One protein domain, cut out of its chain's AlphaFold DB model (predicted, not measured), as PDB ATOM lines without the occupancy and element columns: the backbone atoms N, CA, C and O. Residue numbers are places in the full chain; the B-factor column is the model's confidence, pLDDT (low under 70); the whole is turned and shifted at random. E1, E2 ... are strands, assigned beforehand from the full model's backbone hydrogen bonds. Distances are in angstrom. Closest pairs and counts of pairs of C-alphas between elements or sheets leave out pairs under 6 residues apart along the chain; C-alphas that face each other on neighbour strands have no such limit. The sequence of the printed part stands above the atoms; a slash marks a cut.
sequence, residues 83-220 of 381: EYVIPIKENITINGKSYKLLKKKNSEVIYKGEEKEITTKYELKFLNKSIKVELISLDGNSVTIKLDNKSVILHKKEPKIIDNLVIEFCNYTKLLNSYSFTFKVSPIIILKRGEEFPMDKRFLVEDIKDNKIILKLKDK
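Overview. This is residues 83 to 220 of the 381 residues of the protein "S-layer family protein" of Methanocaldococcus infernus (strain DSM 11812 / JCM 15783 / ME) (UniProt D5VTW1). The model is a long rod of two strand lobes joined by one very long strand, E12, which runs through both. In one lobe the twisted sheet E6 to E9 covers part of the hairpin E11 and E12, with E5 and E10 beside it; in the other the small sheet E1, E14, E13 is over the part made by E2, E3, E4 and the end of E12, its strands crossed. The 138 printed residues hold fourteen named strands, E1 to E14 in chain order, and no named helix: all strand. The sheets are antiparallel: one branched, one E6 E7 E8 E9, one E1 E14 E13. The whole is loose, radius of gyration of the C-alphas 17.7 A, and spans 62 by 26 by 24 A.

Along the chain. E1, residues 83 to 87, begins at C-alpha 83 (95.640, 2.126, 332.549). E2 is residues 91 to 94; E3, 97 to 105, 22.4 A long, bends by 61 degrees at residue 102; E4 is 108 to 112, E5 116 to 120, E6 123 to 126. E7 is 129 to 136, 20.4 A, E8 142 to 147, E9 150 to 155 and E10 160 to 162. E11, 165 to 175, is 29.0 A long, and E12, 178 to 192, 42.4 A. E13 is 203 to 208; E14, 212 to 217, ends at C-alpha 217 (89.481, 3.064, 331.050).

Arrangement. The three sheets form a stack of sheets, face to face in turn. In E1 E14 E13, N 84 and O 215 are 2.8 A apart and N 204 and O 216 2.8 A. It faces the branched sheet, strands at 76 degrees; the closest C-alphas of E12 and E13, Lys 192 and Val 205, are 6.4 A apart. E2 E3 E4 is a meander, each strand the antiparallel neighbour of the one before, with N 92 and O 99 at 2.9 A and N 100 and O 112 at 2.8 A. E4 and E5 lie on one side of E12, with N 109 and O 191 at 2.8 A and N 118 and O 183 at 2.8 A; E11 lies on the other side, with N 168 and O 184 at 2.9 A. E10 E11 E12 is another meander, with N 160 and O 167 at 2.9 A. E6 E7 E8 E9, a third, is strongly twisted, with N 124 and O 131 at 2.9 A, N 132 and O 146 at 2.9 A, and N 143 and O 154 at 2.9 A. Its strands stand at 55 degrees to those of the branched sheet; the closest C-alphas of E9 and E11, Leu 154 and Phe 169, are 6.2 A apart.

Size, cuts and confidence. The C-alphas farthest apart, Leu 176 and Lys 220, are 63.5 A apart. The printed part has no cut and no long link. Its mean pLDDT is 93.4; no printed residue is under 70.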
ATOM      1  N   GLU A  83      94.838   2.089 333.762       96.62
ATOM      2  CA  GLU A  83      95.640   2.126 332.549       96.62
ATOM      3  C   GLU A  83      96.080   0.713 332.156       96.62
ATOM      4  O   GLU A  83      96.427  -0.116 332.999       96.62
ATOM      5  N   TYR A  84      96.084   0.433 330.857       95.94
ATOM      6  CA  TYR A  84      96.597  -0.805 330.291       95.94
ATOM      7  C   TYR A  84      97.600  -0.498 329.185       95.94
ATOM      8  O   TYR A  84      97.335   0.285 328.275       95.94
ATOM      9  N   VAL A  85      98.765  -1.129 329.255       95.81
ATOM     10  CA  VAL A  85      99.886  -0.860 328.360       95.81
ATOM     11  C   VAL A  85      99.988  -1.950 327.299       95.81
ATOM     12  O   VAL A  85     100.191  -3.122 327.599       95.81
ATOM     13  N   ILE A  86      99.921  -1.563 326.028       94.50
ATOM     14  CA  ILE A  86     100.245  -2.459 324.914       94.50
ATOM     15  C   ILE A  86     101.663  -2.123 324.440       94.50
ATOM     16  O   ILE A  86     101.894  -0.992 324.002       94.50
ATOM     17  N   PRO A  87     102.630  -3.054 324.504       93.88
ATOM     18  CA  PRO A  87     103.955  -2.806 323.950       93.88
ATOM     19  C   PRO A  87     103.878  -2.685 322.423       93.88
ATOM     20  O   PRO A  87     103.166  -3.446 321.767       93.88
ATOM     21  N   ILE A  88     104.637  -1.755 321.848       94.56
ATOM     22  CA  ILE A  88     104.794  -1.650 320.396       94.56
ATOM     23  C   ILE A  88     105.941  -2.568 319.981       94.56
ATOM     24  O   ILE A  88     107.087  -2.340 320.363       94.56
ATOM     25  N   LYS A  89     105.632  -3.614 319.214       94.75
ATOM     26  CA  LYS A  89     106.601  -4.591 318.695       94.75
ATOM     27  C   LYS A  89     106.252  -4.938 317.252       94.75
ATOM     28  O   LYS A  89     105.125  -4.701 316.830       94.75
ATOM     29  N   GLU A  90     107.197  -5.525 316.514       95.06
ATOM     30  CA  GLU A  90     106.929  -5.986 315.145       95.06
ATOM     31  C   GLU A  90     105.769  -6.986 315.107       95.06
ATOM     32  O   GLU A  90     104.905  -6.867 314.250       95.06
ATOM     33  N   ASN A  91     105.710  -7.917 316.061       94.69
ATOM     34  CA  ASN A  91     104.610  -8.865 316.202       94.69
ATOM     35  C   ASN A  91     104.014  -8.753 317.604       94.69
ATOM     36  O   ASN A  91     104.746  -8.731 318.598       94.69
ATOM     37  N   ILE A  92     102.687  -8.685 317.681       92.81
ATOM     38  CA  ILE A  92     101.946  -8.633 318.941       92.81
ATOM     39  C   ILE A  92     100.717  -9.532 318.893       92.81
ATOM     40  O   ILE A  92     100.181  -9.820 317.826       92.81
ATOM     41  N   THR A  93     100.227  -9.903 320.070       89.12
ATOM     42  CA  THR A  93      98.941 -10.581 320.226       89.12
ATOM     43  C   THR A  93      97.989  -9.669 320.990       89.12
ATOM     44  O   THR A  93      98.302  -9.236 322.100       89.12
ATOM     45  N   ILE A  94      96.832  -9.376 320.395       87.31
ATOM     46  CA  ILE A  94      95.746  -8.615 321.023       87.31
ATOM     47  C   ILE A  94      94.481  -9.474 320.987       87.31
ATOM     48  O   ILE A  94      94.075  -9.930 319.921       87.31
ATOM     49  N   ASN A  95      93.849  -9.693 322.143       84.12
ATOM     50  CA  ASN A  95      92.662 -10.541 322.309       84.12
ATOM     51  C   ASN A  95      92.825 -11.926 321.647       84.12
ATOM     52  O   ASN A  95      91.927 -12.405 320.958       84.12
ATOM     53  N   GLY A  96      93.998 -12.546 321.811       82.94
ATOM     54  CA  GLY A  96      94.303 -13.869 321.254       82.94
ATOM     55  C   GLY A  96      94.572 -13.902 319.744       82.94
ATOM     56  O   GLY A  96      94.834 -14.972 319.210       82.94
ATOM     57  N   LYS A  97      94.543 -12.761 319.046       88.19
ATOM     58  CA  LYS A  97      94.858 -12.674 317.613       88.19
ATOM     59  C   LYS A  97      96.228 -12.051 317.397       88.19
ATOM     60  O   LYS A  97      96.560 -11.053 318.036       88.19
ATOM     61  N   SER A  98      97.001 -12.636 316.492       91.62
ATOM     62  CA  SER A  98      98.325 -12.140 316.119       91.62
ATOM     63  C   SER A  98      98.225 -11.028 315.082       91.62
ATOM     64  O   SER A  98      97.443 -11.107 314.133       91.62
ATOM     65  N   TYR A  99      99.046 -10.001 315.261       94.75
ATOM     66  CA  TYR A  99      99.156  -8.876 314.351       94.75
ATOM     67  C   TYR A  99     100.615  -8.486 314.128       94.75
ATOM     68  O   TYR A  99     101.422  -8.509 315.058       94.75
ATOM     69  N   LYS A 100     100.918  -8.051 312.905       96.12
ATOM     70  CA  LYS A 100     102.206  -7.501 312.492       96.12
ATOM     71  C   LYS A 100     102.134  -5.982 312.363       96.12
ATOM     72  O   LYS A 100     101.183  -5.444 311.798       96.12
ATOM     73  N   LEU A 101     103.129  -5.272 312.880       95.81
ATOM     74  CA  LEU A 101     103.242  -3.825 312.762       95.81
ATOM     75  C   LEU A 101     103.390  -3.440 311.287       95.81
ATOM     76  O   LEU A 101     104.330  -3.860 310.617       95.81
ATOM     77  N   LEU A 102     102.459  -2.629 310.795       94.12
ATOM     78  CA  LEU A 102     102.473  -2.106 309.430       94.12
ATOM     79  C   LEU A 102     103.053  -0.689 309.396       94.12
ATOM     80  O   LEU A 102     103.820  -0.340 308.502       94.12
ATOM     81  N   LYS A 103     102.650   0.151 310.356       93.38
ATOM     82  CA  LYS A 103     103.027   1.566 310.392       93.38
ATOM     83  C   LYS A 103     102.991   2.118 311.812       93.38
ATOM     84  O   LYS A 103     102.080   1.805 312.574       93.38
ATOM     85  N   LYS A 104     103.935   3.004 312.128       93.12
ATOM     86  CA  LYS A 104     103.956   3.797 313.361       93.12
ATOM     87  C   LYS A 104     104.197   5.270 313.027       93.12
ATOM     88  O   LYS A 104     105.082   5.596 312.243       93.12
ATOM     89  N   LYS A 105     103.417   6.142 313.656       92.19
ATOM     90  CA  LYS A 105     103.587   7.595 313.742       92.19
ATOM     91  C   LYS A 105     103.394   8.021 315.203       92.19
ATOM     92  O   LYS A 105     102.899   7.242 316.012       92.19
ATOM     93  N   ASN A 106     103.710   9.272 315.535       88.56
ATOM     94  CA  ASN A 106     103.600   9.781 316.912       88.56
ATOM     95  C   ASN A 106     102.177   9.691 317.497       88.56
ATOM     96  O   ASN A 106     102.017   9.531 318.702       88.56
ATOM     97  N   SER A 107     101.143   9.782 316.658       93.12
ATOM     98  CA  SER A 107      99.733   9.753 317.069       93.12
ATOM     99  C   SER A 107      98.963   8.529 316.573       93.12
ATOM    100  O   SER A 107      97.762   8.446 316.818       93.12
ATOM    101  N   GLU A 108      99.616   7.589 315.882       95.56
ATOM    102  CA  GLU A 108      98.937   6.485 315.198       95.56
ATOM    103  C   GLU A 108      99.824   5.238 315.088       95.56
ATOM    104  O   GLU A 108     100.980   5.317 314.673       95.56
ATOM    105  N   VAL A 109      99.262   4.067 315.384       96.38
ATOM    106  CA  VAL A 109      99.878   2.759 315.128       96.38
ATOM    107  C   VAL A 109      98.902   1.888 314.348       96.38
ATOM    108  O   VAL A 109      97.728   1.798 314.700       96.38
ATOM    109  N   ILE A 110      99.389   1.236 313.293       95.56
ATOM    110  CA  ILE A 110      98.598   0.346 312.442       95.56
ATOM    111  C   ILE A 110      99.196  -1.054 312.494       95.56
ATOM    112  O   ILE A 110     100.371  -1.254 312.179       95.56
ATOM    113  N   TYR A 111      98.356  -2.015 312.850       95.94
ATOM    114  CA  TYR A 111      98.675  -3.433 312.933       95.94
ATOM    115  C   TYR A 111      97.870  -4.214 311.894       95.94
ATOM    116  O   TYR A 111      96.655  -4.060 311.820       95.94
ATOM    117  N   LYS A 112      98.537  -5.059 311.104       95.75
ATOM    118  CA  LYS A 112      97.951  -5.960 310.102       95.75
ATOM    119  C   LYS A 112      97.750  -7.345 310.711       95.75
ATOM    120  O   LYS A 112      98.681  -7.899 311.280       95.75
ATOM    121  N   GLY A 113      96.536  -7.880 310.632       94.56
ATOM    122  CA  GLY A 113      96.227  -9.239 311.072       94.56
ATOM    123  C   GLY A 113      96.603 -10.288 310.027       94.56
ATOM    124  O   GLY A 113      97.302  -9.998 309.057       94.56
ATOM    125  N   GLU A 114      96.099 -11.504 310.218       92.75
ATOM    126  CA  GLU A 114      96.316 -12.625 309.301       92.75
ATOM    127  C   GLU A 114      95.877 -12.292 307.863       92.75
ATOM    128  O   GLU A 114      94.825 -11.687 307.628       92.75
ATOM    129  N   GLU A 115      96.714 -12.659 306.896       94.12
ATOM    130  CA  GLU A 115      96.447 -12.508 305.467       94.12
ATOM    131  C   GLU A 115      95.734 -13.735 304.923       94.12
ATOM    132  O   GLU A 115      96.140 -14.865 305.177       94.12
ATOM    133  N   LYS A 116      94.676 -13.497 304.147       94.81
ATOM    134  CA  LYS A 116      93.993 -14.532 303.381       94.81
ATOM    135  C   LYS A 116      94.096 -14.215 301.905       94.81
ATOM    136  O   LYS A 116      93.745 -13.117 301.476       94.81
ATOM    137  N   GLU A 117      94.541 -15.198 301.141       96.19
ATOM    138  CA  GLU A 117      94.454 -15.166 299.690       96.19
ATOM    139  C   GLU A 117      93.082 -15.694 299.265       96.19
ATOM    140  O   GLU A 117      92.647 -16.763 299.696       96.19
ATOM    141  N   ILE A 118      92.362 -14.913 298.464       94.94
ATOM    142  CA  ILE A 118      91.002 -15.220 298.025       94.94
ATOM    143  C   ILE A 118      90.928 -15.025 296.522       94.94
ATOM    144  O   ILE A 118      91.292 -13.974 295.998       94.94
ATOM    145  N   THR A 119      90.387 -16.027 295.837       94.25
ATOM    146  CA  THR A 119      90.079 -15.949 294.412       94.25
ATOM    147  C   THR A 119      88.570 -15.831 294.217       94.25
ATOM    148  O   THR A 119      87.804 -16.605 294.789       94.25
ATOM    149  N   THR A 120      88.127 -14.855 293.425       92.44
ATOM    150  CA  THR A 120      86.709 -14.619 293.119       92.44
ATOM    151  C   THR A 120      86.498 -14.258 291.657       92.44
ATOM    152  O   THR A 120      87.373 -13.689 291.018       92.44
ATOM    153  N   LYS A 121      85.303 -14.529 291.126       91.31
ATOM    154  CA  LYS A 121      84.911 -14.039 289.801       91.31
ATOM    155  C   LYS A 121      84.563 -12.552 289.808       91.31
ATOM    156  O   LYS A 121      84.993 -11.838 288.918       91.31
ATOM    157  N   TYR A 122      83.798 -12.091 290.801       89.12
ATOM    158  CA  TYR A 122      83.276 -10.714 290.821       89.12
ATOM    159  C   TYR A 122      83.038 -10.149 292.216       89.12
ATOM    160  O   TYR A 122      83.053  -8.936 292.373       89.12
ATOM    161  N   GLU A 123      82.801 -10.982 293.226       92.62
ATOM    162  CA  GLU A 123      82.497 -10.512 294.577       92.62
ATOM    163  C   GLU A 123      83.121 -11.440 295.612       92.62
ATOM    164  O   GLU A 123      83.045 -12.665 295.494       92.62
ATOM    165  N   LEU A 124      83.730 -10.869 296.643       91.06
ATOM    166  CA  LEU A 124      84.132 -11.612 297.829       91.06
ATOM    167  C   LEU A 124      83.591 -10.926 299.078       91.06
ATOM    168  O   LEU A 124      83.451  -9.703 299.127       91.06
ATOM    169  N   LYS A 125      83.300 -11.729 300.102       90.62
ATOM    170  CA  LYS A 125      82.893 -11.242 301.419       90.62
ATOM    171  C   LYS A 125      84.021 -11.459 302.414       90.62
ATOM    172  O   LYS A 125      84.523 -12.573 302.547       90.62
ATOM    173  N   PHE A 126      84.396 -10.407 303.133       90.00
ATOM    174  CA  PHE A 126      85.434 -10.466 304.157       90.00
ATOM    175  C   PHE A 126      85.074  -9.562 305.337       90.00
ATOM    176  O   PHE A 126      84.824  -8.377 305.152       90.00
ATOM    177  N   LEU A 127      85.028 -10.118 306.556       85.12
ATOM    178  CA  LEU A 127      84.658  -9.396 307.789       85.12
ATOM    179  C   LEU A 127      83.374  -8.559 307.650       85.12
ATOM    180  O   LEU A 127      83.336  -7.390 308.026       85.12
ATOM    181  N   ASN A 128      82.328  -9.176 307.095       86.25
ATOM    182  CA  ASN A 128      81.025  -8.560 306.810       86.25
ATOM    183  C   ASN A 128      81.047  -7.418 305.780       86.25
ATOM    184  O   ASN A 128      80.019  -6.778 305.583       86.25
ATOM    185  N   LYS A 129      82.169  -7.191 305.088       88.69
ATOM    186  CA  LYS A 129      82.252  -6.281 303.942       88.69
ATOM    187  C   LYS A 129      82.124  -7.043 302.633       88.69
ATOM    188  O   LYS A 129      82.671  -8.141 302.508       88.69
ATOM    189  N   SER A 130      81.425  -6.450 301.669       91.25
ATOM    190  CA  SER A 130      81.379  -6.938 300.288       91.25
ATOM    191  C   SER A 130      82.373  -6.150 299.444       91.25
ATOM    192  O   SER A 130      82.359  -4.918 299.442       91.25
ATOM    193  N   ILE A 131      83.256  -6.873 298.758       92.44
ATOM    194  CA  ILE A 131      84.223  -6.321 297.816       92.44
ATOM    195  C   ILE A 131      83.830  -6.815 296.432       92.44
ATOM    196  O   ILE A 131      83.995  -7.998 296.127       92.44
ATOM    197  N   LYS A 132      83.303  -5.916 295.605       95.00
ATOM    198  CA  LYS A 132      82.861  -6.229 294.246       95.00
ATOM    199  C   LYS A 132      83.829  -5.648 293.226       95.00
ATOM    200  O   LYS A 132      84.130  -4.465 293.277       95.00
ATOM    201  N   VAL A 133      84.298  -6.455 292.288       95.12
ATOM    202  CA  VAL A 133      85.069  -5.980 291.138       95.12
ATOM    203  C   VAL A 133      84.117  -5.308 290.153       95.12
ATOM    204  O   VAL A 133      83.153  -5.925 289.705       95.12
ATOM    205  N   GLU A 134      84.380  -4.043 289.832       94.88
ATOM    206  CA  GLU A 134      83.597  -3.271 288.862       94.88
ATOM    207  C   GLU A 134      84.270  -3.268 287.490       94.88
ATOM    208  O   GLU A 134      83.612  -3.507 286.482       94.88
ATOM    209  N   LEU A 135      85.581  -3.011 287.449       94.25
ATOM    210  CA  LEU A 135      86.338  -2.830 286.208       94.25
ATOM    211  C   LEU A 135      87.769  -3.351 286.360       94.25
ATOM    212  O   LEU A 135      88.348  -3.272 287.440       94.25
ATOM    213  N   ILE A 136      88.364  -3.805 285.258       94.38
ATOM    214  CA  ILE A 136      89.800  -4.083 285.132       94.38
ATOM    215  C   ILE A 136      90.379  -3.204 284.023       94.38
ATOM    216  O   ILE A 136      89.724  -2.989 283.001       94.38
ATOM    217  N   SER A 137      91.583  -2.672 284.226       94.56
ATOM    218  CA  SER A 137      92.268  -1.894 283.196       94.56
ATOM    219  C   SER A 137      92.653  -2.759 281.995       94.56
ATOM    220  O   SER A 137      92.842  -3.969 282.112       94.56
ATOM    221  N   LEU A 138      92.790  -2.129 280.825       90.69
ATOM    222  CA  LEU A 138      93.135  -2.822 279.576       90.69
ATOM    223  C   LEU A 138      94.482  -3.551 279.654       90.69
ATOM    224  O   LEU A 138      94.629  -4.630 279.089       90.69
ATOM    225  N   ASP A 139      95.441  -2.978 280.381       92.12
ATOM    226  CA  ASP A 139      96.756  -3.574 280.633       92.12
ATOM    227  C   ASP A 139      96.738  -4.651 281.735       92.12
ATOM    228  O   ASP A 139      97.747  -5.308 281.982       92.12
ATOM    229  N   GLY A 140      95.603  -4.829 282.421       91.31
ATOM    230  CA  GLY A 140      95.440  -5.793 283.502       91.31
ATOM    231  C   GLY A 140      96.222  -5.473 284.783       91.31
ATOM    232  O   GLY A 140      96.314  -6.332 285.666       91.31
ATOM    233  N   ASN A 141      96.791  -4.269 284.904       95.06
ATOM    234  CA  ASN A 141      97.605  -3.864 286.055       95.06
ATOM    235  C   ASN A 141      96.808  -3.189 287.170       95.06
ATOM    236  O   ASN A 141      97.354  -2.940 288.244       95.06
ATOM    237  N   SER A 142      95.530  -2.886 286.957       96.12
ATOM    238  CA  SER A 142      94.686  -2.299 287.991       96.12
ATOM    239  C   SER A 142      93.251  -2.792 287.920       96.12
ATOM    240  O   SER A 142      92.738  -3.156 286.862       96.12
ATOM    241  N   VAL A 143      92.599  -2.801 289.076       96.31
ATOM    242  CA  VAL A 143      91.199  -3.181 289.225       96.31
ATOM    243  C   VAL A 143      90.474  -2.105 290.025       96.31
ATOM    244  O   VAL A 143      90.976  -1.623 291.040       96.31
ATOM    245  N   THR A 144      89.293  -1.711 289.562       96.50
ATOM    246  CA  THR A 144      88.368  -0.891 290.345       96.50
ATOM    247  C   THR A 144      87.460  -1.825 291.117       96.50
ATOM    248  O   THR A 144      86.762  -2.654 290.527       96.50
ATOM    249  N   ILE A 145      87.484  -1.694 292.436       95.62
ATOM    250  CA  ILE A 145      86.593  -2.412 293.335       95.62
ATOM    251  C   ILE A 145      85.608  -1.445 293.979       95.62
ATOM    252  O   ILE A 145      85.947  -0.301 294.266       95.62
ATOM    253  N   LYS A 146      84.416  -1.938 294.286       94.69
ATOM    254  CA  LYS A 146      83.466  -1.308 295.188       94.69
ATOM    255  C   LYS A 146      83.533  -2.010 296.534       94.69
ATOM    256  O   LYS A 146      83.248  -3.205 296.622       94.69
ATOM    257  N   LEU A 147      83.933  -1.270 297.562       90.81
ATOM    258  CA  LEU A 147      83.887  -1.696 298.956       90.81
ATOM    259  C   LEU A 147      82.759  -0.922 299.636       90.81
ATOM    260  O   LEU A 147      82.851   0.298 299.797       90.81
ATOM    261  N   ASP A 148      81.689  -1.624 299.996       83.06
ATOM    262  CA  ASP A 148      80.445  -1.022 300.485       83.06
ATOM    263  C   ASP A 148      79.913   0.045 299.490       83.06
ATOM    264  O   ASP A 148      79.433  -0.293 298.406       83.06
ATOM    265  N   ASN A 149      80.053   1.339 299.812       82.94
ATOM    266  CA  ASN A 149      79.627   2.470 298.971       82.94
ATOM    267  C   ASN A 149      80.792   3.284 298.374       82.94
ATOM    268  O   ASN A 149      80.561   4.358 297.822       82.94
ATOM    269  N   LYS A 150      82.039   2.809 298.487       89.44
ATOM    270  CA  LYS A 150      83.231   3.508 297.981       89.44
ATOM    271  C   LYS A 150      83.871   2.720 296.838       89.44
ATOM    272  O   LYS A 150      84.243   1.563 297.029       89.44
ATOM    273  N   SER A 151      84.056   3.359 295.685       93.88
ATOM    274  CA  SER A 151      84.863   2.801 294.593       93.88
ATOM    275  C   SER A 151      86.337   3.145 294.803       93.88
ATOM    276  O   SER A 151      86.689   4.286 295.115       93.88
ATOM    277  N   VAL A 152      87.211   2.151 294.664       94.94
ATOM    278  CA  VAL A 152      88.649   2.276 294.904       94.94
ATOM    279  C   VAL A 152      89.425   1.552 293.813       94.94
ATOM    280  O   VAL A 152      89.155   0.393 293.511       94.94
ATOM    281  N   ILE A 153      90.430   2.227 293.261       96.31
ATOM    282  CA  ILE A 153      91.388   1.625 292.331       96.31
ATOM    283  C   ILE A 153      92.514   0.965 293.132       96.31
ATOM    284  O   ILE A 153      93.117   1.598 294.014       96.31
ATOM    285  N   LEU A 154      92.780  -0.299 292.813       96.38
ATOM    286  CA  LEU A 154      93.897  -1.093 293.306       96.38
ATOM    287  C   LEU A 154      94.863  -1.369 292.159       96.38
ATOM    288  O   LEU A 154      94.446  -1.857 291.109       96.38
ATOM    289  N   HIS A 155      96.144  -1.101 292.383       96.81
ATOM    290  CA  HIS A 155      97.209  -1.485 291.465       96.81
ATOM    291  C   HIS A 155      97.751  -2.863 291.843       96.81
ATOM    292  O   HIS A 155      97.715  -3.289 293.002       96.81
ATOM    293  N   LYS A 156      98.202  -3.597 290.833       95.56
ATOM    294  CA  LYS A 156      98.670  -4.969 290.974       95.56
ATOM    295  C   LYS A 156      99.905  -5.022 291.872       95.56
ATOM    296  O   LYS A 156     100.870  -4.310 291.627       95.56
ATOM    297  N   LYS A 157      99.881  -5.904 292.876       94.50
ATOM    298  CA  LYS A 157     100.925  -6.087 293.905       94.50
ATOM    299  C   LYS A 157     101.206  -4.842 294.757       94.50
ATOM    300  O   LYS A 157     102.245  -4.764 295.407       94.50
ATOM    301  N   GLU A 158     100.276  -3.892 294.793       95.56
ATOM    302  CA  GLU A 158     100.365  -2.706 295.641       95.56
ATOM    303  C   GLU A 158      99.277  -2.756 296.726       95.56
ATOM    304  O   GLU A 158      98.112  -2.439 296.461       95.56
ATOM    305  N   PRO A 159      99.614  -3.180 297.959       93.94
ATOM    306  CA  PRO A 159      98.643  -3.261 299.040       93.94
ATOM    307  C   PRO A 159      98.138  -1.869 299.427       93.94
ATOM    308  O   PRO A 159      98.916  -0.952 299.695       93.94
ATOM    309  N   LYS A 160      96.816  -1.725 299.538       94.38
ATOM    310  CA  LYS A 160      96.157  -0.468 299.901       94.38
ATOM    311  C   LYS A 160      95.369  -0.619 301.195       94.38
ATOM    312  O   LYS A 160      94.623  -1.581 301.369       94.38
ATOM    313  N   ILE A 161      95.521   0.350 302.098       92.38
ATOM    314  CA  ILE A 161      94.700   0.452 303.309       92.38
ATOM    315  C   ILE A 161      93.373   1.111 302.939       92.38
ATOM    316  O   ILE A 161      93.362   2.240 302.447       92.38
ATOM    317  N   ILE A 162      92.264   0.418 303.184       89.69
ATOM    318  CA  ILE A 162      90.913   0.914 302.922       89.69
ATOM    319  C   ILE A 162      90.051   0.582 304.143       89.69
ATOM    320  O   ILE A 162      89.835  -0.583 304.473       89.69
ATOM    321  N   ASP A 163      89.575   1.623 304.826       86.06
ATOM    322  CA  ASP A 163      88.893   1.537 306.120       86.06
ATOM    323  C   ASP A 163      89.692   0.706 307.155       86.06
ATOM    324  O   ASP A 163      90.733   1.147 307.634       86.06
ATOM    325  N   ASN A 164      89.215  -0.492 307.504       89.06
ATOM    326  CA  ASN A 164      89.813  -1.427 308.458       89.06
ATOM    327  C   ASN A 164      90.414  -2.672 307.779       89.06
ATOM    328  O   ASN A 164      90.588  -3.702 308.435       89.06
ATOM    329  N   LEU A 165      90.737  -2.582 306.485       92.88
ATOM    330  CA  LEU A 165      91.357  -3.649 305.702       92.88
ATOM    331  C   LEU A 165      92.641  -3.178 305.014       92.88
ATOM    332  O   LEU A 165      92.781  -2.014 304.641       92.88
ATOM    333  N   VAL A 166      93.550  -4.120 304.785       95.00
ATOM    334  CA  VAL A 166      94.567  -4.038 303.730       95.00
ATOM    335  C   VAL A 166      94.128  -4.973 302.614       95.00
ATOM    336  O   VAL A 166      93.854  -6.143 302.877       95.00
ATOM    337  N   ILE A 167      94.045  -4.447 301.393       95.56
ATOM    338  CA  ILE A 167      93.652  -5.197 300.200       95.56
ATOM    339  C   ILE A 167      94.751  -5.036 299.153       95.56
ATOM    340  O   ILE A 167      95.135  -3.916 298.821       95.56
ATOM    341  N   GLU A 168      95.237  -6.149 298.623       96.19
ATOM    342  CA  GLU A 168      96.187  -6.198 297.515       96.19
ATOM    343  C   GLU A 168      95.563  -6.978 296.358       96.19
ATOM    344  O   GLU A 168      95.086  -8.100 296.537       96.19
ATOM    345  N   PHE A 169      95.568  -6.386 295.165       96.62
ATOM    346  CA  PHE A 169      95.222  -7.092 293.937       96.62
ATOM    347  C   PHE A 169      96.456  -7.842 293.430       96.62
ATOM    348  O   PHE A 169      97.434  -7.218 293.030       96.62
ATOM    349  N   CYS A 170      96.438  -9.172 293.441       95.75
ATOM    350  CA  CYS A 170      97.627  -9.960 293.112       95.75
ATOM    351  C   CYS A 170      97.711 -10.256 291.615       95.75
ATOM    352  O   CYS A 170      98.736 -10.013 290.972       95.75
ATOM    353  N   ASN A 171      96.634 -10.812 291.057       94.88
ATOM    354  CA  ASN A 171      96.546 -11.160 289.646       94.88
ATOM    355  C   ASN A 171      95.098 -11.425 289.220       94.88
ATOM    356  O   ASN A 171      94.194 -11.502 290.052       94.88
ATOM    357  N   TYR A 172      94.896 -11.626 287.922       94.12
ATOM    358  CA  TYR A 172      93.674 -12.196 287.380       94.12
ATOM    359  C   TYR A 172      93.995 -13.293 286.359       94.12
ATOM    360  O   TYR A 172      95.088 -13.353 285.793       94.12
ATOM    361  N   THR A 173      93.023 -14.159 286.113       92.75
ATOM    362  CA  THR A 173      93.043 -15.174 285.064       92.75
ATOM    363  C   THR A 173      91.823 -14.968 284.183       92.75
ATOM    364  O   THR A 173      90.713 -14.786 284.687       92.75
ATOM    365  N   LYS A 174      92.025 -14.995 282.866       89.88
ATOM    366  CA  LYS A 174      90.944 -14.971 281.881       89.88
ATOM    367  C   LYS A 174      90.839 -16.350 281.243       89.88
ATOM    368  O   LYS A 174      91.790 -16.800 280.612       89.88
ATOM    369  N   LEU A 175      89.690 -17.001 281.397       86.69
ATOM    370  CA  LEU A 175      89.382 -18.268 280.736       86.69
ATOM    371  C   LEU A 175      88.124 -18.078 279.888       86.69
ATOM    372  O   LEU A 175      87.038 -17.854 280.433       86.69
ATOM    373  N   LEU A 176      88.275 -18.136 278.561       86.06
ATOM    374  CA  LEU A 176      87.221 -17.816 277.588       86.06
ATOM    375  C   LEU A 176      86.608 -16.424 277.870       86.06
ATOM    376  O   LEU A 176      87.293 -15.406 277.747       86.06
ATOM    377  N   ASN A 177      85.348 -16.398 278.315       82.06
ATOM    378  CA  ASN A 177      84.576 -15.198 278.658       82.06
ATOM    379  C   ASN A 177      84.438 -14.982 280.176       82.06
ATOM    380  O   ASN A 177      83.569 -14.235 280.619       82.06
ATOM    381  N   SER A 178      85.259 -15.651 280.990       85.94
ATOM    382  CA  SER A 178      85.225 -15.528 282.446       85.94
ATOM    383  C   SER A 178      86.527 -14.958 282.994       85.94
ATOM    384  O   SER A 178      87.619 -15.336 282.566       85.94
ATOM    385  N   TYR A 179      86.389 -14.046 283.952       90.81
ATOM    386  CA  TYR A 179      87.492 -13.505 284.728       90.81
ATOM    387  C   TYR A 179      87.471 -14.116 286.125       90.81
ATOM    388  O   TYR A 179      86.411 -14.372 286.699       90.81
ATOM    389  N   SER A 180      88.661 -14.347 286.658       93.06
ATOM    390  CA  SER A 180      88.894 -14.726 288.042       93.06
ATOM    391  C   SER A 180      89.985 -13.825 288.592       93.06
ATOM    392  O   SER A 180      91.024 -13.677 287.961       93.06
ATOM    393  N   PHE A 181      89.755 -13.208 289.739       96.12
ATOM    394  CA  PHE A 181      90.628 -12.228 290.369       96.12
ATOM    395  C   PHE A 181      91.122 -12.781 291.697       96.12
ATOM    396  O   PHE A 181      90.327 -13.290 292.488       96.12
ATOM    397  N   THR A 182      92.415 -12.643 291.953       96.38
ATOM    398  CA  THR A 182      93.051 -13.068 293.198       96.38
ATOM    399  C   THR A 182      93.442 -11.842 294.008       96.38
ATOM    400  O   THR A 182      94.146 -10.953 293.516       96.38
ATOM    401  N   PHE A 183      92.996 -11.814 295.258       96.75
ATOM    402  CA  PHE A 183      93.278 -10.763 296.224       96.75
ATOM    403  C   PHE A 183      93.935 -11.343 297.466       96.75
ATOM    404  O   PHE A 183      93.545 -12.410 297.934       96.75
ATOM    405  N   LYS A 184      94.853 -10.587 298.061       96.44
ATOM    406  CA  LYS A 184      95.265 -10.778 299.452       96.44
ATOM    407  C   LYS A 184      94.541  -9.761 300.314       96.44
ATOM    408  O   LYS A 184      94.595  -8.559 300.048       96.44
ATOM    409  N   VAL A 185      93.843 -10.243 301.334       95.56
ATOM    410  CA  VAL A 185      93.068  -9.409 302.255       95.56
ATOM    411  C   VAL A 185      93.463  -9.686 303.698       95.56
ATOM    412  O   VAL A 185      93.595 -10.835 304.116       95.56
ATOM    413  N   SER A 186      93.619  -8.619 304.477       95.56
ATOM    414  CA  SER A 186      93.907  -8.695 305.911       95.56
ATOM    415  C   SER A 186      93.084  -7.674 306.687       95.56
ATOM    416  O   SER A 186      92.937  -6.541 306.222       95.56
ATOM    417  N   PRO A 187      92.610  -8.004 307.904       94.25
ATOM    418  CA  PRO A 187      92.140  -6.981 308.823       94.25
ATOM    419  C   PRO A 187      93.292  -6.076 309.240       94.25
ATOM    420  O   PRO A 187      94.434  -6.529 309.354       94.25
ATOM    421  N   ILE A 188      92.977  -4.834 309.582       94.62
ATOM    422  CA  ILE A 188      93.881  -3.982 310.346       94.62
ATOM    423  C   ILE A 188      93.225  -3.475 311.624       94.62
ATOM    424  O   ILE A 188      92.012  -3.286 311.701       94.62
ATOM    425  N   ILE A 189      94.061  -3.225 312.623       93.62
ATOM    426  CA  ILE A 189      93.720  -2.426 313.793       93.62
ATOM    427  C   ILE A 189      94.463  -1.105 313.652       93.62
ATOM    428  O   ILE A 189      95.687  -1.085 313.523       93.62
ATOM    429  N   ILE A 190      93.712  -0.009 313.691       94.19
ATOM    430  CA  ILE A 190      94.247   1.348 313.722       94.19
ATOM    431  C   ILE A 190      94.066   1.868 315.145       94.19
ATOM    432  O   ILE A 190      92.949   1.900 315.654       94.19
ATOM    433  N   LEU A 191      95.162   2.246 315.792       95.19
ATOM    434  CA  LEU A 191      95.179   2.816 317.135       95.19
ATOM    435  C   LEU A 191      95.627   4.262 317.025       95.19
ATOM    436  O   LEU A 191      96.774   4.514 316.662       95.19
ATOM    437  N   LYS A 192      94.735   5.201 317.332       96.19
ATOM    438  CA  LYS A 192      95.015   6.636 317.263       96.19
ATOM    439  C   LYS A 192      94.823   7.283 318.614       96.19
ATOM    440  O   LYS A 192      93.849   6.997 319.299       96.19
ATOM    441  N   ARG A 193      95.740   8.177 318.976       97.25
ATOM    442  CA  ARG A 193      95.652   8.942 320.222       97.25
ATOM    443  C   ARG A 193      94.332   9.721 320.276       97.25
ATOM    444  O   ARG A 193      94.003  10.423 319.326       97.25
ATOM    445  N   GLY A 194      93.615   9.606 321.390       96.38
ATOM    446  CA  GLY A 194      92.323  10.249 321.618       96.38
ATOM    447  C   GLY A 194      91.123   9.523 321.004       96.38
ATOM    448  O   GLY A 194      89.999   9.973 321.202       96.38
ATOM    449  N   GLU A 195      91.320   8.412 320.288       97.06
ATOM    450  CA  GLU A 195      90.220   7.588 319.777       97.06
ATOM    451  C   GLU A 195      89.927   6.392 320.697       97.06
ATOM    452  O   GLU A 195      90.742   5.984 321.532       97.06
ATOM    453  N   GLU A 196      88.729   5.822 320.554       97.38
ATOM    454  CA  GLU A 196      88.350   4.595 321.254       97.38
ATOM    455  C   GLU A 196      89.226   3.426 320.808       97.38
ATOM    456  O   GLU A 196      89.544   3.275 319.628       97.38
ATOM    457  N   PHE A 197      89.568   2.544 321.743       95.06
ATOM    458  CA  PHE A 197      90.254   1.312 321.395       95.06
ATOM    459  C   PHE A 197      89.305   0.401 320.589       95.06
ATOM    460  O   PHE A 197      88.285  -0.038 321.128       95.06
ATOM    461  N   PRO A 198      89.618   0.049 319.323       91.12
ATOM    462  CA  PRO A 198      88.652  -0.615 318.440       91.12
ATOM    463  C   PRO A 198      88.164  -1.981 318.934       91.12
ATOM    464  O   PRO A 198      87.092  -2.433 318.538       91.12
ATOM    465  N   MET A 199      88.958  -2.658 319.767       88.75
ATOM    466  CA  MET A 199      88.629  -3.987 320.290       88.75
ATOM    467  C   MET A 199      87.846  -3.941 321.607       88.75
ATOM    468  O   MET A 199      87.278  -4.956 321.999       88.75
ATOM    469  N   ASP A 200      87.828  -2.797 322.293       92.44
ATOM    470  CA  ASP A 200      87.075  -2.593 323.529       92.44
ATOM    471  C   ASP A 200      86.818  -1.098 323.752       92.44
ATOM    472  O   ASP A 200      87.662  -0.367 324.275       92.44
ATOM    473  N   LYS A 201      85.615  -0.650 323.378       94.75
ATOM    474  CA  LYS A 201      85.216   0.765 323.405       94.75
ATOM    475  C   LYS A 201      85.170   1.383 324.803       94.75
ATOM    476  O   LYS A 201      85.028   2.600 324.920       94.75
ATOM    477  N   ARG A 202      85.292   0.582 325.868       95.88
ATOM    478  CA  ARG A 202      85.437   1.088 327.244       95.88
ATOM    479  C   ARG A 202      86.776   1.794 327.453       95.88
ATOM    480  O   ARG A 202      86.907   2.576 328.390       95.88
ATOM    481  N   PHE A 203      87.755   1.533 326.587       96.56
ATOM    482  CA  PHE A 203      89.079   2.131 326.641       96.56
ATOM    483  C   PHE A 203      89.255   3.234 325.597       96.56
ATOM    484  O   PHE A 203      88.791   3.129 324.460       96.56
ATOM    485  N   LEU A 204      89.975   4.277 325.991       97.62
ATOM    486  CA  LEU A 204      90.525   5.302 325.113       97.62
ATOM    487  C   LEU A 204      92.011   5.021 324.890       97.62
ATOM    488  O   LEU A 204      92.706   4.607 325.818       97.62
ATOM    489  N   VAL A 205      92.518   5.280 323.691       97.69
ATOM    490  CA  VAL A 205      93.961   5.355 323.452       97.69
ATOM    491  C   VAL A 205      94.455   6.706 323.978       97.69
ATOM    492  O   VAL A 205      94.464   7.698 323.255       97.69
ATOM    493  N   GLU A 206      94.834   6.756 325.252       97.44
ATOM    494  CA  GLU A 206      95.274   7.987 325.924       97.44
ATOM    495  C   GLU A 206      96.555   8.534 325.292       97.44
ATOM    496  O   GLU A 206      96.662   9.724 324.998       97.44
ATOM    497  N   ASP A 207      97.535   7.656 325.062       96.75
ATOM    498  CA  ASP A 207      98.841   8.064 324.562       96.75
ATOM    499  C   ASP A 207      99.514   6.976 323.715       96.75
ATOM    500  O   ASP A 207      99.292   5.775 323.881       96.75
ATOM    501  N   ILE A 208     100.382   7.419 322.810       96.44
ATOM    502  CA  ILE A 208     101.246   6.579 321.981       96.44
ATOM    503  C   ILE A 208     102.656   7.132 322.135       96.44
ATOM    504  O   ILE A 208     102.946   8.249 321.703       96.44
ATOM    505  N   LYS A 209     103.510   6.340 322.781       93.56
ATOM    506  CA  LYS A 209     104.923   6.630 323.038       93.56
ATOM    507  C   LYS A 209     105.800   5.757 322.146       93.56
ATOM    508  O   LYS A 209     105.309   4.941 321.367       93.56
ATOM    509  N   ASP A 210     107.117   5.887 322.282       88.31
ATOM    510  CA  ASP A 210     108.045   5.217 321.372       88.31
ATOM    511  C   ASP A 210     107.952   3.691 321.370       88.31
ATOM    512  O   ASP A 210     108.072   3.069 320.314       88.31
ATOM    513  N   ASN A 211     107.695   3.082 322.521       93.25
ATOM    514  CA  ASN A 211     107.683   1.629 322.680       93.25
ATOM    515  C   ASN A 211     106.365   1.083 323.240       93.25
ATOM    516  O   ASN A 211     106.273  -0.113 323.522       93.25
ATOM    517  N   LYS A 212     105.350   1.931 323.436       95.00
ATOM    518  CA  LYS A 212     104.094   1.519 324.062       95.00
ATOM    519  C   LYS A 212     102.913   2.406 323.703       95.00
ATOM    520  O   LYS A 212     103.061   3.605 323.485       95.00
ATOM    521  N   ILE A 213     101.738   1.797 323.722       96.06
ATOM    522  CA  ILE A 213     100.430   2.441 323.661       96.06
ATOM    523  C   ILE A 213      99.821   2.356 325.060       96.06
ATOM    524  O   ILE A 213      99.853   1.292 325.682       96.06
ATOM    525  N   ILE A 214      99.289   3.468 325.556       97.00
ATOM    526  CA  ILE A 214      98.614   3.548 326.851       97.00
ATOM    527  C   ILE A 214      97.119   3.631 326.580       97.00
ATOM    528  O   ILE A 214      96.639   4.578 325.958       97.00
ATOM    529  N   LEU A 215      96.395   2.616 327.033       97.19
ATOM    530  CA  LEU A 215      94.945   2.601 327.051       97.19
ATOM    531  C   LEU A 215      94.457   3.040 328.426       97.19
ATOM    532  O   LEU A 215      94.988   2.577 329.430       97.19
ATOM    533  N   LYS A 216      93.422   3.868 328.476       97.56
ATOM    534  CA  LYS A 216      92.805   4.336 329.717       97.56
ATOM    535  C   LYS A 216      91.341   3.944 329.743       97.56
ATOM    536  O   LYS A 216      90.630   4.151 328.760       97.56
ATOM    537  N   LEU A 217      90.895   3.357 330.847       97.12
ATOM    538  CA  LEU A 217      89.481   3.064 331.050       97.12
ATOM    539  C   LEU A 217      88.717   4.387 331.188       97.12
ATOM    540  O   LEU A 217      89.125   5.257 331.956       97.12
ATOM    541  N   LYS A 218      87.632   4.546 330.424       96.00
ATOM    542  CA  LYS A 218      86.812   5.766 330.449       96.00
ATOM    543  C   LYS A 218      86.081   5.934 331.779       96.00
ATOM    544  O   LYS A 218      86.048   7.030 332.329       96.00
ATOM    545  N   ASP A 219      85.530   4.835 332.284       94.56
ATOM    546  CA  ASP A 219      84.824   4.790 333.560       94.56
ATOM    547  C   ASP A 219      85.769   4.438 334.711       94.56
ATOM    548  O   ASP A 219      86.872   3.920 334.518       94.56
ATOM    549  N   LYS A 220      85.315   4.671 335.945       93.31
ATOM    550  CA  LYS A 220      86.047   4.220 337.130       93.31
ATOM    551  C   LYS A 220      86.049   2.697 337.214       93.31
ATOM    552  O   LYS A 220      85.020   2.042 337.048       93.31
TER     553      LYS A 220